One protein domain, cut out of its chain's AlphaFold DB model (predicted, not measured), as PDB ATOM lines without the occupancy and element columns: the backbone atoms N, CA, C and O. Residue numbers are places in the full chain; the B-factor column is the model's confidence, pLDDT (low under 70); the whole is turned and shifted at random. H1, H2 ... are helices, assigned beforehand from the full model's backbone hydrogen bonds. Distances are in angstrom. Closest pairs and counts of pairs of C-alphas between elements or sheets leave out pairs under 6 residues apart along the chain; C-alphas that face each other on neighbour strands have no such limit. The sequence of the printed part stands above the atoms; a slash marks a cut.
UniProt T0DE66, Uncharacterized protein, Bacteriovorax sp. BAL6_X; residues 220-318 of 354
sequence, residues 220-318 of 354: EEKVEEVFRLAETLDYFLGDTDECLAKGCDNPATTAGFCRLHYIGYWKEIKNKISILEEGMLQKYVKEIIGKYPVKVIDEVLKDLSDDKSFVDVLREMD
ATOM      1  N   GLU A 220     -29.188  -3.854 -60.680       69.12
ATOM      2  CA  GLU A 220     -30.080  -2.908 -60.002       69.12
ATOM      3  C   GLU A 220     -31.556  -3.175 -60.353       69.12
ATOM      4  O   GLU A 220     -32.406  -3.217 -59.464       69.12
ATOM      5  N   GLU A 221     -31.861  -3.465 -61.625       69.75
ATOM      6  CA  GLU A 221     -33.215  -3.815 -62.090       69.75
ATOM      7  C   GLU A 221     -33.745  -5.100 -61.417       69.75
ATOM      8  O   GLU A 221     -34.934  -5.195 -61.102       69.75
ATOM      9  N   LYS A 222     -32.863  -6.067 -61.120       76.69
ATOM     10  CA  LYS A 222     -33.209  -7.305 -60.386       76.69
ATOM     11  C   LYS A 222     -33.576  -7.007 -58.934       76.69
ATOM     12  O   LYS A 222     -34.539  -7.566 -58.413       76.69
ATOM     13  N   VAL A 223     -32.828  -6.111 -58.290       76.06
ATOM     14  CA  VAL A 223     -33.100  -5.665 -56.915       76.06
ATOM     15  C   VAL A 223     -34.424  -4.895 -56.846       76.06
ATOM     16  O   VAL A 223     -35.214  -5.133 -55.930       76.06
ATOM     17  N   GLU A 224     -34.727  -4.046 -57.830       77.19
ATOM     18  CA  GLU A 224     -36.017  -3.341 -57.921       77.19
ATOM     19  C   GLU A 224     -37.198  -4.317 -58.135       77.19
ATOM     20  O   GLU A 224     -38.253  -4.158 -57.512       77.19
ATOM     21  N   GLU A 225     -37.029  -5.381 -58.932       81.56
ATOM     22  CA  GLU A 225     -38.056  -6.425 -59.092       81.56
ATOM     23  C   GLU A 225     -38.277  -7.241 -57.805       81.56
ATOM     24  O   GLU A 225     -39.430  -7.451 -57.412       81.56
ATOM     25  N   VAL A 226     -37.210  -7.627 -57.094       80.75
ATOM     26  CA  VAL A 226     -37.312  -8.267 -55.767       80.75
ATOM     27  C   VAL A 226     -38.015  -7.344 -54.769       80.75
ATOM     28  O   VAL A 226     -38.882  -7.794 -54.017       80.75
ATOM     29  N   PHE A 227     -37.728  -6.040 -54.790       76.19
ATOM     30  CA  PHE A 227     -38.440  -5.068 -53.962       76.19
ATOM     31  C   PHE A 227     -39.926  -4.950 -54.315       76.19
ATOM     32  O   PHE A 227     -40.754  -4.887 -53.405       76.19
ATOM     33  N   ARG A 228     -40.284  -4.954 -55.603       80.12
ATOM     34  CA  ARG A 228     -41.683  -4.952 -56.064       80.12
ATOM     35  C   ARG A 228     -42.437  -6.196 -55.581       80.12
ATOM     36  O   ARG A 228     -43.600  -6.092 -55.199       80.12
ATOM     37  N   LEU A 229     -41.781  -7.357 -55.566       79.38
ATOM     38  CA  LEU A 229     -42.345  -8.591 -55.012       79.38
ATOM     39  C   LEU A 229     -42.489  -8.506 -53.483       79.38
ATOM     40  O   LEU A 229     -43.561  -8.821 -52.972       79.38
ATOM     41  N   ALA A 230     -41.489  -7.989 -52.761       76.31
ATOM     42  CA  ALA A 230     -41.528  -7.794 -51.303       76.31
ATOM     43  C   ALA A 230     -42.485  -6.671 -50.823       76.31
ATOM     44  O   ALA A 230     -42.817  -6.587 -49.635       76.31
ATOM     45  N   GLU A 231     -42.955  -5.799 -51.719       72.44
ATOM     46  CA  GLU A 231     -44.083  -4.892 -51.456       72.44
ATOM     47  C   GLU A 231     -45.433  -5.634 -51.461       72.44
ATOM     48  O   GLU A 231     -46.383  -5.179 -50.818       72.44
ATOM     49  N   THR A 232     -45.515  -6.813 -52.091       73.38
ATOM     50  CA  THR A 232     -46.654  -7.727 -51.927       73.38
ATOM     51  C   THR A 232     -46.465  -8.618 -50.698       73.38
ATOM     52  O   THR A 232     -45.390  -9.156 -50.438       73.38
ATOM     53  N   LEU A 233     -47.538  -8.799 -49.926       68.75
ATOM     54  CA  LEU A 233     -47.532  -9.683 -48.757       68.75
ATOM     55  C   LEU A 233     -47.313 -11.161 -49.145       68.75
ATOM     56  O   LEU A 233     -46.785 -11.929 -48.342       68.75
ATOM     57  N   ASP A 234     -47.684 -11.529 -50.375       67.69
ATOM     58  CA  ASP A 234     -47.559 -12.872 -50.960       67.69
ATOM     59  C   ASP A 234     -46.129 -13.416 -50.878       67.69
ATOM     60  O   ASP A 234     -45.930 -14.553 -50.462       67.69
ATOM     61  N   TYR A 235     -45.117 -12.583 -51.151       74.44
ATOM     62  CA  TYR A 235     -43.704 -12.977 -51.070       74.44
ATOM     63  C   TYR A 235     -43.298 -13.512 -49.682       74.44
ATOM     64  O   TYR A 235     -42.435 -14.380 -49.572       74.44
ATOM     65  N   PHE A 236     -43.936 -13.031 -48.609       71.31
ATOM     66  CA  PHE A 236     -43.659 -13.449 -47.229       71.31
ATOM     67  C   PHE A 236     -44.610 -14.530 -46.695       71.31
ATOM     68  O   PHE A 236     -44.393 -15.030 -45.588       71.31
ATOM     69  N   LEU A 237     -45.680 -14.852 -47.427       69.81
ATOM     70  CA  LEU A 237     -46.711 -15.822 -47.033       69.81
ATOM     71  C   LEU A 237     -46.860 -16.997 -48.011       69.81
ATOM     72  O   LEU A 237     -47.752 -17.821 -47.792       69.81
ATOM     73  N   GLY A 238     -46.036 -17.023 -49.061       65.06
ATOM     74  CA  GLY A 238     -46.174 -17.880 -50.232       65.06
ATOM     75  C   GLY A 238     -46.306 -19.364 -49.910       65.06
ATOM     76  O   GLY A 238     -45.882 -19.839 -48.854       65.06
ATOM     77  N   ASP A 239     -46.920 -20.083 -50.844       63.66
ATOM     78  CA  ASP A 239     -47.294 -21.484 -50.687       63.66
ATOM     79  C   ASP A 239     -46.068 -22.412 -50.769       63.66
ATOM     80  O   ASP A 239     -45.832 -23.100 -51.758       63.66
ATOM     81  N   THR A 240     -45.276 -22.442 -49.693       74.19
ATOM     82  CA  THR A 240     -44.408 -23.580 -49.390       74.19
ATOM     83  C   THR A 240     -45.303 -24.783 -49.116       74.19
ATOM     84  O   THR A 240     -46.138 -24.715 -48.216       74.19
ATOM     85  N   ASP A 241     -45.140 -25.892 -49.842       79.88
ATOM     86  CA  ASP A 241     -45.943 -27.100 -49.589       79.88
ATOM     87  C   ASP A 241     -45.746 -27.637 -48.157       79.88
ATOM     88  O   ASP A 241     -46.661 -28.222 -47.585       79.88
ATOM     89  N   GLU A 242     -44.590 -27.375 -47.541       87.50
ATOM     90  CA  GLU A 242     -44.226 -27.741 -46.167       87.50
ATOM     91  C   GLU A 242     -44.548 -26.635 -45.142       87.50
ATOM     92  O   GLU A 242     -44.670 -25.452 -45.469       87.50
ATOM     93  N   CYS A 243     -44.690 -27.006 -43.864       89.38
ATOM     94  CA  CYS A 243     -45.037 -26.073 -42.792       89.38
ATOM     95  C   CYS A 243     -43.805 -25.402 -42.162       89.38
ATOM     96  O   CYS A 243     -42.958 -26.074 -41.582       89.38
ATOM     97  N   LEU A 244     -43.808 -24.065 -42.105       85.75
ATOM     98  CA  LEU A 244     -42.799 -23.171 -41.496       85.75
ATOM     99  C   LEU A 244     -42.598 -23.307 -39.959       85.75
ATOM    100  O   LEU A 244     -42.188 -22.356 -39.288       85.75
ATOM    101  N   ALA A 245     -42.915 -24.453 -39.357       84.31
ATOM    102  CA  ALA A 245     -42.677 -24.743 -37.944       84.31
ATOM    103  C   ALA A 245     -41.561 -25.790 -37.823       84.31
ATOM    104  O   ALA A 245     -41.649 -26.836 -38.458       84.31
ATOM    105  N   LYS A 246     -40.533 -25.520 -37.000       85.75
ATOM    106  CA  LYS A 246     -39.390 -26.435 -36.800       85.75
ATOM    107  C   LYS A 246     -39.894 -27.851 -36.462       85.75
ATOM    108  O   LYS A 246     -40.633 -28.006 -35.492       85.75
ATOM    109  N   GLY A 247     -39.500 -28.848 -37.261       85.56
ATOM    110  CA  GLY A 247     -39.911 -30.250 -37.101       85.56
ATOM    111  C   GLY A 247     -41.388 -30.523 -37.423       85.56
ATOM    112  O   GLY A 247     -42.069 -31.176 -36.632       85.56
ATOM    113  N   CYS A 248     -41.923 -29.986 -38.528       88.44
ATOM    114  CA  CYS A 248     -43.311 -30.230 -38.932       88.44
ATOM    115  C   CYS A 248     -43.478 -30.497 -40.435       88.44
ATOM    116  O   CYS A 248     -43.826 -29.607 -41.208       88.44
ATOM    117  N   ASP A 249     -43.386 -31.768 -40.811       86.56
ATOM    118  CA  ASP A 249     -43.506 -32.256 -42.197       86.56
ATOM    119  C   ASP A 249     -44.969 -32.326 -42.692       86.56
ATOM    120  O   ASP A 249     -45.273 -32.863 -43.757       86.56
ATOM    121  N   ASN A 250     -45.930 -31.814 -41.910       88.75
ATOM    122  CA  ASN A 250     -47.326 -31.747 -42.337       88.75
ATOM    123  C   ASN A 250     -47.491 -30.585 -43.327       88.75
ATOM    124  O   ASN A 250     -47.143 -29.459 -42.963       88.75
ATOM    125  N   PRO A 251     -48.153 -30.781 -44.481       87.88
ATOM    126  CA  PRO A 251     -48.245 -29.745 -45.497       87.88
ATOM    127  C   PRO A 251     -48.896 -28.447 -45.007       87.88
ATOM    128  O   PRO A 251     -49.758 -28.455 -44.107       87.88
ATOM    129  N   ALA A 252     -48.484 -27.334 -45.610       89.62
ATOM    130  CA  ALA A 252     -49.075 -26.028 -45.385       89.62
ATOM    131  C   ALA A 252     -50.528 -25.973 -45.877       89.62
ATOM    132  O   ALA A 252     -51.015 -26.803 -46.640       89.62
ATOM    133  N   THR A 253     -51.268 -24.995 -45.359       84.88
ATOM    134  CA  THR A 253     -52.695 -24.807 -45.683       84.88
ATOM    135  C   THR A 253     -53.135 -23.348 -45.681       84.88
ATOM    136  O   THR A 253     -54.207 -23.025 -46.192       84.88
ATOM    137  N   THR A 254     -52.381 -22.459 -45.029       83.50
ATOM    138  CA  THR A 254     -52.610 -21.011 -45.015       83.50
ATOM    139  C   THR A 254     -51.329 -20.334 -44.531       83.50
ATOM    140  O   THR A 254     -50.871 -20.653 -43.430       83.50
ATOM    141  N   ALA A 255     -50.799 -19.372 -45.294       79.38
ATOM    142  CA  ALA A 255     -49.661 -18.537 -44.891       79.38
ATOM    143  C   ALA A 255     -48.405 -19.348 -44.489       79.38
ATOM    144  O   ALA A 255     -47.847 -19.117 -43.418       79.38
ATOM    145  N   GLY A 256     -48.036 -20.359 -45.287       85.69
ATOM    146  CA  GLY A 256     -46.902 -21.259 -45.022       85.69
ATOM    147  C   GLY A 256     -47.021 -22.156 -43.774       85.69
ATOM    148  O   GLY A 256     -46.056 -22.805 -43.385       85.69
ATOM    149  N   PHE A 257     -48.181 -22.223 -43.106       89.25
ATOM    150  CA  PHE A 257     -48.382 -23.094 -41.938       89.25
ATOM    151  C   PHE A 257     -49.417 -24.193 -42.185       89.25
ATOM    152  O   PHE A 257     -50.476 -23.981 -42.795       89.25
ATOM    153  N   CYS A 258     -49.155 -25.374 -41.617       91.50
ATOM    154  CA  CYS A 258     -50.153 -26.427 -41.501       91.50
ATOM    155  C   CYS A 258     -51.322 -25.967 -40.624       91.50
ATOM    156  O   CYS A 258     -51.194 -25.089 -39.763       91.50
ATOM    157  N   ARG A 259     -52.485 -26.597 -40.793       90.88
ATOM    158  CA  ARG A 259     -53.730 -26.165 -40.140       90.88
ATOM    159  C   ARG A 259     -53.647 -26.113 -38.608       90.88
ATOM    160  O   ARG A 259     -54.356 -25.317 -37.992       90.88
ATOM    161  N   LEU A 260     -52.811 -26.951 -37.992       90.25
ATOM    162  CA  LEU A 260     -52.610 -26.980 -36.543       90.25
ATOM    163  C   LEU A 260     -51.727 -25.812 -36.078       90.25
ATOM    164  O   LEU A 260     -52.143 -25.046 -35.204       90.25
ATOM    165  N   HIS A 261     -50.571 -25.604 -36.712       91.00
ATOM    166  CA  HIS A 261     -49.667 -24.501 -36.384       91.00
ATOM    167  C   HIS A 261     -50.239 -23.130 -36.756       91.00
ATOM    168  O   HIS A 261     -50.111 -22.196 -35.963       91.00
ATOM    169  N   TYR A 262     -51.005 -23.015 -37.844       90.25
ATOM    170  CA  TYR A 262     -51.756 -21.795 -38.156       90.25
ATOM    171  C   TYR A 262     -52.747 -21.415 -37.037       90.25
ATOM    172  O   TYR A 262     -52.925 -20.234 -36.742       90.25
ATOM    173  N   ILE A 263     -53.373 -22.394 -36.367       91.12
ATOM    174  CA  ILE A 263     -54.269 -22.146 -35.221       91.12
ATOM    175  C   ILE A 263     -53.481 -21.811 -33.945       91.12
ATOM    176  O   ILE A 263     -53.939 -20.969 -33.170       91.12
ATOM    177  N   GLY A 264     -52.311 -22.419 -33.727       92.06
ATOM    178  CA  GLY A 264     -51.421 -22.086 -32.610       92.06
ATOM    179  C   GLY A 264     -50.883 -20.655 -32.711       92.06
ATOM    180  O   GLY A 264     -51.170 -19.810 -31.859       92.06
ATOM    181  N   TYR A 265     -50.186 -20.359 -33.806       88.94
ATOM    182  CA  TYR A 265     -49.507 -19.085 -34.050       88.94
ATOM    183  C   TYR A 265     -50.415 -17.993 -34.645       88.94
ATOM    184  O   TYR A 265     -49.927 -16.905 -34.944       88.94
ATOM    185  N   TRP A 266     -51.734 -18.208 -34.784       89.00
ATOM    186  CA  TRP A 266     -52.674 -17.314 -35.503       89.00
ATOM    187  C   TRP A 266     -52.541 -15.820 -35.163       89.00
ATOM    188  O   TRP A 266     -52.773 -14.948 -36.000       89.00
ATOM    189  N   LYS A 267     -52.209 -15.514 -33.904       91.62
ATOM    190  CA  LYS A 267     -52.063 -14.154 -33.381       91.62
ATOM    191  C   LYS A 267     -50.702 -13.546 -33.724       91.62
ATOM    192  O   LYS A 267     -50.615 -12.344 -33.934       91.62
ATOM    193  N   GLU A 268     -49.656 -14.361 -33.761       88.31
ATOM    194  CA  GLU A 268     -48.306 -13.952 -34.152       88.31
ATOM    195  C   GLU A 268     -48.211 -13.804 -35.667       88.31
ATOM    196  O   GLU A 268     -47.737 -12.772 -36.127       88.31
ATOM    197  N   ILE A 269     -48.796 -14.734 -36.427       86.69
ATOM    198  CA  ILE A 269     -48.990 -14.626 -37.879       86.69
ATOM    199  C   ILE A 269     -49.716 -13.315 -38.217       86.69
ATOM    200  O   ILE A 269     -49.206 -12.517 -38.996       86.69
ATOM    201  N   LYS A 270     -50.852 -13.011 -37.570       87.62
ATOM    202  CA  LYS A 270     -51.570 -11.745 -37.817       87.62
ATOM    203  C   LYS A 270     -50.834 -10.491 -37.353       87.62
ATOM    204  O   LYS A 270     -51.024  -9.441 -37.956       87.62
ATOM    205  N   ASN A 271     -49.998 -10.579 -36.320       88.69
ATOM    206  CA  ASN A 271     -49.122  -9.471 -35.948       88.69
ATOM    207  C   ASN A 271     -48.023  -9.255 -37.004       88.69
ATOM    208  O   ASN A 271     -47.803  -8.114 -37.390       88.69
ATOM    209  N   LYS A 272     -47.370 -10.323 -37.491       84.94
ATOM    210  CA  LYS A 272     -46.365 -10.256 -38.568       84.94
ATOM    211  C   LYS A 272     -46.972  -9.654 -39.838       84.94
ATOM    212  O   LYS A 272     -46.438  -8.679 -40.349       84.94
ATOM    213  N   ILE A 273     -48.131 -10.160 -40.265       83.44
ATOM    214  CA  ILE A 273     -48.900  -9.625 -41.398       83.44
ATOM    215  C   ILE A 273     -49.178  -8.127 -41.225       83.44
ATOM    216  O   ILE A 273     -48.807  -7.353 -42.094       83.44
ATOM    217  N   SER A 274     -49.720  -7.692 -40.081       86.56
ATOM    218  CA  SER A 274     -50.003  -6.266 -39.830       86.56
ATOM    219  C   SER A 274     -48.751  -5.374 -39.863       86.56
ATOM    220  O   SER A 274     -48.870  -4.195 -40.167       86.56
ATOM    221  N   ILE A 275     -47.567  -5.906 -39.539       81.94
ATOM    222  CA  ILE A 275     -46.289  -5.173 -39.598       81.94
ATOM    223  C   ILE A 275     -45.765  -5.091 -41.045       81.94
ATOM    224  O   ILE A 275     -45.189  -4.076 -41.436       81.94
ATOM    225  N   LEU A 276     -45.985  -6.136 -41.848       78.19
ATOM    226  CA  LEU A 276     -45.640  -6.163 -43.275       78.19
ATOM    227  C   LEU A 276     -46.594  -5.284 -44.107       78.19
ATOM    228  O   LEU A 276     -46.132  -4.564 -44.990       78.19
ATOM    229  N   GLU A 277     -47.892  -5.269 -43.771       80.44
ATOM    230  CA  GLU A 277     -48.922  -4.372 -44.331       80.44
ATOM    231  C   GLU A 277     -48.624  -2.883 -44.062       80.44
ATOM    232  O   GLU A 277     -48.958  -2.024 -44.878       80.44
ATOM    233  N   GLU A 278     -47.972  -2.548 -42.942       82.62
ATOM    234  CA  GLU A 278     -47.562  -1.171 -42.619       82.62
ATOM    235  C   GLU A 278     -46.428  -0.649 -43.537       82.62
ATOM    236  O   GLU A 278     -46.146   0.557 -43.570       82.62
ATOM    237  N   GLY A 279     -45.771  -1.528 -44.303       79.00
ATOM    238  CA  GLY A 279     -44.767  -1.173 -45.311       79.00
ATOM    239  C   GLY A 279     -43.490  -0.529 -44.750       79.00
ATOM    240  O   GLY A 279     -42.702   0.043 -45.505       79.00
ATOM    241  N   MET A 280     -43.309  -0.518 -43.425       80.75
ATOM    242  CA  MET A 280     -42.181   0.152 -42.764       80.75
ATOM    243  C   MET A 280     -40.882  -0.647 -42.888       80.75
ATOM    244  O   MET A 280     -39.819  -0.043 -43.019       80.75
ATOM    245  N   LEU A 281     -40.963  -1.981 -42.897       80.62
ATOM    246  CA  LEU A 281     -39.799  -2.851 -43.070       80.62
ATOM    247  C   LEU A 281     -39.202  -2.686 -44.473       80.62
ATOM    248  O   LEU A 281     -38.008  -2.439 -44.606       80.62
ATOM    249  N   GLN A 282     -40.043  -2.723 -45.507       81.06
ATOM    250  CA  GLN A 282     -39.646  -2.552 -46.906       81.06
ATOM    251  C   GLN A 282     -38.959  -1.194 -47.130       81.06
ATOM    252  O   GLN A 282     -37.905  -1.129 -47.758       81.06
ATOM    253  N   LYS A 283     -39.497  -0.113 -46.542       83.88
ATOM    254  CA  LYS A 283     -38.882   1.229 -46.581       83.88
ATOM    255  C   LYS A 283     -37.514   1.263 -45.897       83.88
ATOM    256  O   LYS A 283     -36.591   1.854 -46.444       83.88
ATOM    257  N   TYR A 284     -37.375   0.615 -44.741       85.00
ATOM    258  CA  TYR A 284     -36.107   0.538 -44.010       85.00
ATOM    259  C   TYR A 284     -35.042  -0.271 -44.771       85.00
ATOM    260  O   TYR A 284     -33.890   0.148 -44.839       85.00
ATOM    261  N   VAL A 285     -35.426  -1.377 -45.416       84.12
ATOM    262  CA  VAL A 285     -34.515  -2.188 -46.243       84.12
ATOM    263  C   VAL A 285     -34.094  -1.431 -47.513       84.12
ATOM    264  O   VAL A 285     -32.900  -1.393 -47.812       84.12
ATOM    265  N   LYS A 286     -35.018  -0.731 -48.199       84.62
ATOM    266  CA  LYS A 286     -34.675   0.211 -49.291       84.62
ATOM    267  C   LYS A 286     -33.714   1.310 -48.815       84.62
ATOM    268  O   LYS A 286     -32.746   1.625 -49.501       84.62
ATOM    269  N   GLU A 287     -33.933   1.860 -47.618       87.62
ATOM    270  CA  GLU A 287     -33.073   2.890 -47.022       87.62
ATOM    271  C   GLU A 287     -31.669   2.374 -46.639       87.62
ATOM    272  O   GLU A 287     -30.721   3.160 -46.649       87.62
ATOM    273  N   ILE A 288     -31.501   1.084 -46.325       84.25
ATOM    274  CA  ILE A 288     -30.184   0.459 -46.103       84.25
ATOM    275  C   ILE A 288     -29.469   0.213 -47.436       84.25
ATOM    276  O   ILE A 288     -28.329   0.648 -47.598       84.25
ATOM    277  N   ILE A 289     -30.135  -0.435 -48.396       82.06
ATOM    278  CA  ILE A 289     -29.538  -0.787 -49.696       82.06
ATOM    279  C   ILE A 289     -29.137   0.467 -50.491       82.06
ATOM    280  O   ILE A 289     -28.082   0.484 -51.115       82.06
ATOM    281  N   GLY A 290     -29.882   1.571 -50.371       84.56
ATOM    282  CA  GLY A 290     -29.497   2.867 -50.946       84.56
ATOM    283  C   GLY A 290     -28.373   3.627 -50.215       84.56
ATOM    284  O   GLY A 290     -28.023   4.727 -50.643       84.56
ATOM    285  N   LYS A 291     -27.828   3.109 -49.102       87.81
ATOM    286  CA  LYS A 291     -26.786   3.778 -48.286       87.81
ATOM    287  C   LYS A 291     -25.459   3.031 -48.201       87.81
ATOM    288  O   LYS A 291     -24.441   3.674 -47.943       87.81
ATOM    289  N   TYR A 292     -25.464   1.713 -48.365       85.31
ATOM    290  CA  TYR A 292     -24.285   0.866 -48.196       85.31
ATOM    291  C   TYR A 292     -24.007   0.077 -49.481       85.31
ATOM    292  O   TYR A 292     -24.950  -0.400 -50.109       85.31
ATOM    293  N   PRO A 293     -22.737  -0.071 -49.899       85.56
ATOM    294  CA  PRO A 293     -22.407  -0.859 -51.081       85.56
ATOM    295  C   PRO A 293     -22.720  -2.338 -50.832       85.56
ATOM    296  O   PRO A 293     -22.457  -2.842 -49.740       85.56
ATOM    297  N   VAL A 294     -23.210  -3.033 -51.866       80.06
ATOM    298  CA  VAL A 294     -23.726  -4.417 -51.796       80.06
ATOM    299  C   VAL A 294     -22.807  -5.358 -51.008       80.06
ATOM    300  O   VAL A 294     -23.284  -6.057 -50.130       80.06
ATOM    301  N   LYS A 295     -21.483  -5.264 -51.188       84.94
ATOM    302  CA  LYS A 295     -20.480  -6.082 -50.474       84.94
ATOM    303  C   LYS A 295     -20.596  -6.053 -48.943       84.94
ATOM    304  O   LYS A 295     -20.448  -7.090 -48.312       84.94
ATOM    305  N   VAL A 296     -20.894  -4.893 -48.353       85.88
ATOM    306  CA  VAL A 296     -21.084  -4.749 -46.893       85.88
ATOM    307  C   VAL A 296     -22.408  -5.385 -46.453       85.88
ATOM    308  O   VAL A 296     -22.542  -5.857 -45.330       85.88
ATOM    309  N   ILE A 297     -23.390  -5.429 -47.351       84.50
ATOM    310  CA  ILE A 297     -24.671  -6.105 -47.135       84.50
ATOM    311  C   ILE A 297     -24.479  -7.623 -47.276       84.50
ATOM    312  O   ILE A 297     -25.002  -8.364 -46.454       84.50
ATOM    313  N   ASP A 298     -23.659  -8.086 -48.224       85.38
ATOM    314  CA  ASP A 298     -23.263  -9.494 -48.371       85.38
ATOM    315  C   ASP A 298     -22.419 -10.003 -47.192       85.38
ATOM    316  O   ASP A 298     -22.370 -11.206 -46.950       85.38
ATOM    317  N   GLU A 299     -21.676  -9.131 -46.511       87.44
ATOM    318  CA  GLU A 299     -20.980  -9.434 -45.251       87.44
ATOM    319  C   GLU A 299     -22.012  -9.585 -44.123       87.44
ATOM    320  O   GLU A 299     -22.181 -10.687 -43.603       87.44
ATOM    321  N   VAL A 300     -22.836  -8.560 -43.879       85.44
ATOM    322  CA  VAL A 300     -23.905  -8.586 -42.859       85.44
ATOM    323  C   VAL A 300     -24.917  -9.730 -43.064       85.44
ATOM    324  O   VAL A 300     -25.460 -10.250 -42.092       85.44
ATOM    325  N   LEU A 301     -25.179 -10.158 -44.303       85.88
ATOM    326  CA  LEU A 301     -26.052 -11.301 -44.604       85.88
ATOM    327  C   LEU A 301     -25.422 -12.662 -44.270       85.88
ATOM    328  O   LEU A 301     -26.169 -13.597 -43.991       85.88
ATOM    329  N   LYS A 302     -24.086 -12.781 -44.276       87.19
ATOM    330  CA  LYS A 302     -23.376 -13.971 -43.771       87.19
ATOM    331  C   LYS A 302     -23.331 -13.946 -42.250       87.19
ATOM    332  O   LYS A 302     -23.615 -14.952 -41.619       87.19
ATOM    333  N   ASP A 303     -23.061 -12.784 -41.660       87.38
ATOM    334  CA  ASP A 303     -23.078 -12.621 -40.204       87.38
ATOM    335  C   ASP A 303     -24.445 -13.037 -39.631       87.38
ATOM    336  O   ASP A 303     -24.513 -13.734 -38.622       87.38
ATOM    337  N   LEU A 304     -25.534 -12.681 -40.325       86.19
ATOM    338  CA  LEU A 304     -26.919 -13.020 -39.983       86.19
ATOM    339  C   LEU A 304     -27.428 -14.375 -40.525       86.19
ATOM    340  O   LEU A 304     -28.612 -14.657 -40.326       86.19
ATOM    341  N   SER A 305     -26.623 -15.194 -41.222       84.88
ATOM    342  CA  SER A 305     -27.136 -16.451 -41.808       84.88
ATOM    343  C   SER A 305     -27.392 -17.532 -40.761       84.88
ATOM    344  O   SER A 305     -28.388 -18.248 -40.855       84.88
ATOM    345  N   ASP A 306     -26.525 -17.614 -39.751       85.75
ATOM    346  CA  ASP A 306     -26.604 -18.577 -38.659       85.75
ATOM    347  C   ASP A 306     -26.630 -17.869 -37.299       85.75
ATOM    348  O   ASP A 306     -25.924 -16.886 -37.066       85.75
ATOM    349  N   ASP A 307     -27.371 -18.428 -36.336       82.38
ATOM    350  CA  ASP A 307     -27.356 -17.936 -34.947       82.38
ATOM    351  C   ASP A 307     -25.921 -17.953 -34.359       82.38
ATOM    352  O   ASP A 307     -25.586 -17.133 -33.505       82.38
ATOM    353  N   LYS A 308     -25.049 -18.852 -34.850       83.81
ATOM    354  CA  LYS A 308     -23.641 -18.977 -34.430       83.81
ATOM    355  C   LYS A 308     -22.756 -17.851 -34.980       83.81
ATOM    356  O   LYS A 308     -22.087 -17.194 -34.188       83.81
ATOM    357  N   SER A 309     -22.796 -17.573 -36.290       84.25
ATOM    358  CA  SER A 309     -22.040 -16.456 -36.887       84.25
ATOM    359  C   SER A 309     -22.461 -15.120 -36.280       84.25
ATOM    360  O   SER A 309     -21.613 -14.290 -35.955       84.25
ATOM    361  N   PHE A 310     -23.760 -14.948 -36.027       88.31
ATOM    362  CA  PHE A 310     -24.292 -13.745 -35.403       88.31
ATOM    363  C   PHE A 310     -23.765 -13.558 -33.972       88.31
ATOM    364  O   PHE A 310     -23.336 -12.461 -33.610       88.31
ATOM    365  N   VAL A 311     -23.746 -14.622 -33.160       84.81
ATOM    366  CA  VAL A 311     -23.196 -14.578 -31.794       84.81
ATOM    367  C   VAL A 311     -21.683 -14.340 -31.791       84.81
ATOM    368  O   VAL A 311     -21.207 -13.564 -30.961       84.81
ATOM    369  N   ASP A 312     -20.926 -14.922 -32.719       84.50
ATOM    370  CA  ASP A 312     -19.477 -14.699 -32.799       84.50
ATOM    371  C   ASP A 312     -19.123 -13.271 -33.258       84.50
ATOM    372  O   ASP A 312     -18.207 -12.665 -32.698       84.50
ATOM    373  N   VAL A 313     -19.913 -12.659 -34.147       85.94
ATOM    374  CA  VAL A 313     -19.781 -11.224 -34.477       85.94
ATOM    375  C   VAL A 313     -20.173 -10.333 -33.289       85.94
ATOM    376  O   VAL A 313     -19.495  -9.341 -33.015       85.94
ATOM    377  N   LEU A 314     -21.203 -10.683 -32.505       86.38
ATOM    378  CA  LEU A 314     -21.508  -9.963 -31.255       86.38
ATOM    379  C   LEU A 314     -20.355 -10.053 -30.237       86.38
ATOM    380  O   LEU A 314     -20.046  -9.050 -29.584       86.38
ATOM    381  N   ARG A 315     -19.694 -11.218 -30.139       84.06
ATOM    382  CA  ARG A 315     -18.488 -11.433 -29.318       84.06
ATOM    383  C   ARG A 315     -17.314 -10.573 -29.817       84.06
ATOM    384  O   ARG A 315     -16.671  -9.922 -28.996       84.06
ATOM    385  N   GLU A 316     -17.068 -10.492 -31.128       87.25
ATOM    386  CA  GLU A 316     -16.034  -9.611 -31.709       87.25
ATOM    387  C   GLU A 316     -16.328  -8.114 -31.477       87.25
ATOM    388  O   GLU A 316     -15.412  -7.319 -31.256       87.25
ATOM    389  N   MET A 317     -17.605  -7.720 -31.445       85.62
ATOM    390  CA  MET A 317     -18.032  -6.338 -31.190       85.62
ATOM    391  C   MET A 317     -18.020  -5.909 -29.703       85.62
ATOM    392  O   MET A 317     -18.509  -4.815 -29.396       85.62
ATOM    393  N   ASP A 318     -17.477  -6.714 -28.778       80.62
ATOM    394  CA  ASP A 318     -17.505  -6.463 -27.318       80.62
ATOM    395  C   ASP A 318     -18.954  -6.318 -26.761       80.62
ATOM    396  O   ASP A 318     -19.207  -5.629 -25.762       80.62
TER     397      ASP A 318
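What this domain is: This is residues 220 to 318 of the 354 residues of an uncharacterized protein of Bacteriovorax sp. BAL6_X (UniProt T0DE66). The model is an open arch of helices with an empty middle: H4 and H3 make one leg, H5 the top, H6 and H7 the other leg. H1 runs beside H5 the opposite way, and the long loop of residues 238 to 258 lies at H3's end of the arch. The printed part has 99 residues with seven named helices, H1 to H7, and no named strand, all helix in class. It is loose, with a radius of gyration of the C-alphas of 16.4 A and spans of 41 by 34 by 22 A.

Where its parts are: H1, residues 220 to 230, begins at C-alpha (-30.080, -2.908, -60.002) and is 15.2 A long. H2 is residues 234 to 237, 5.0 A; H3 259 to 264, 8.9 A; H4 266 to 277, 16.1 A; H5 280 to 289, 14.4 A; H6 294 to 303, 14.2 A. H7, residues 307 to 316, 14.4 A, ends at C-alpha (-16.034, -9.611, -31.709).

How they stand to each other: H1 and H5 only just touch, with 3 pairs of C-alphas within 8 A, the closest those of Ala 230 and Gln 282 at 7.1 A; they run opposite ways at a shallow tilt of 14 degrees. H2 and H4 are near each other. H3 and H4 are about perpendicular, 87 degrees, and close but not clearly touching, the closest C-alphas being Tyr 262 and Ile 269, 7.7 A. H6 and H7 touch only at the corner, at the C-alphas of Asp 303 and Phe 310, 5.1 A, about perpendicular at 75 degrees. Every O i to N i+4 pair is within hydrogen-bond range in H1, H3, H4, H5 and H7; H6 has 5 of 6, and H2 is too short for one.

The domain as a whole: The farthest C-alphas, Thr 253 and Asp 318, are 43.7 A apart. The printed part has no cut; the link H2 to H3 is long, 21 residues. Residues 220 to 221, 233 to 234 and 237 to 239 are under pLDDT 70.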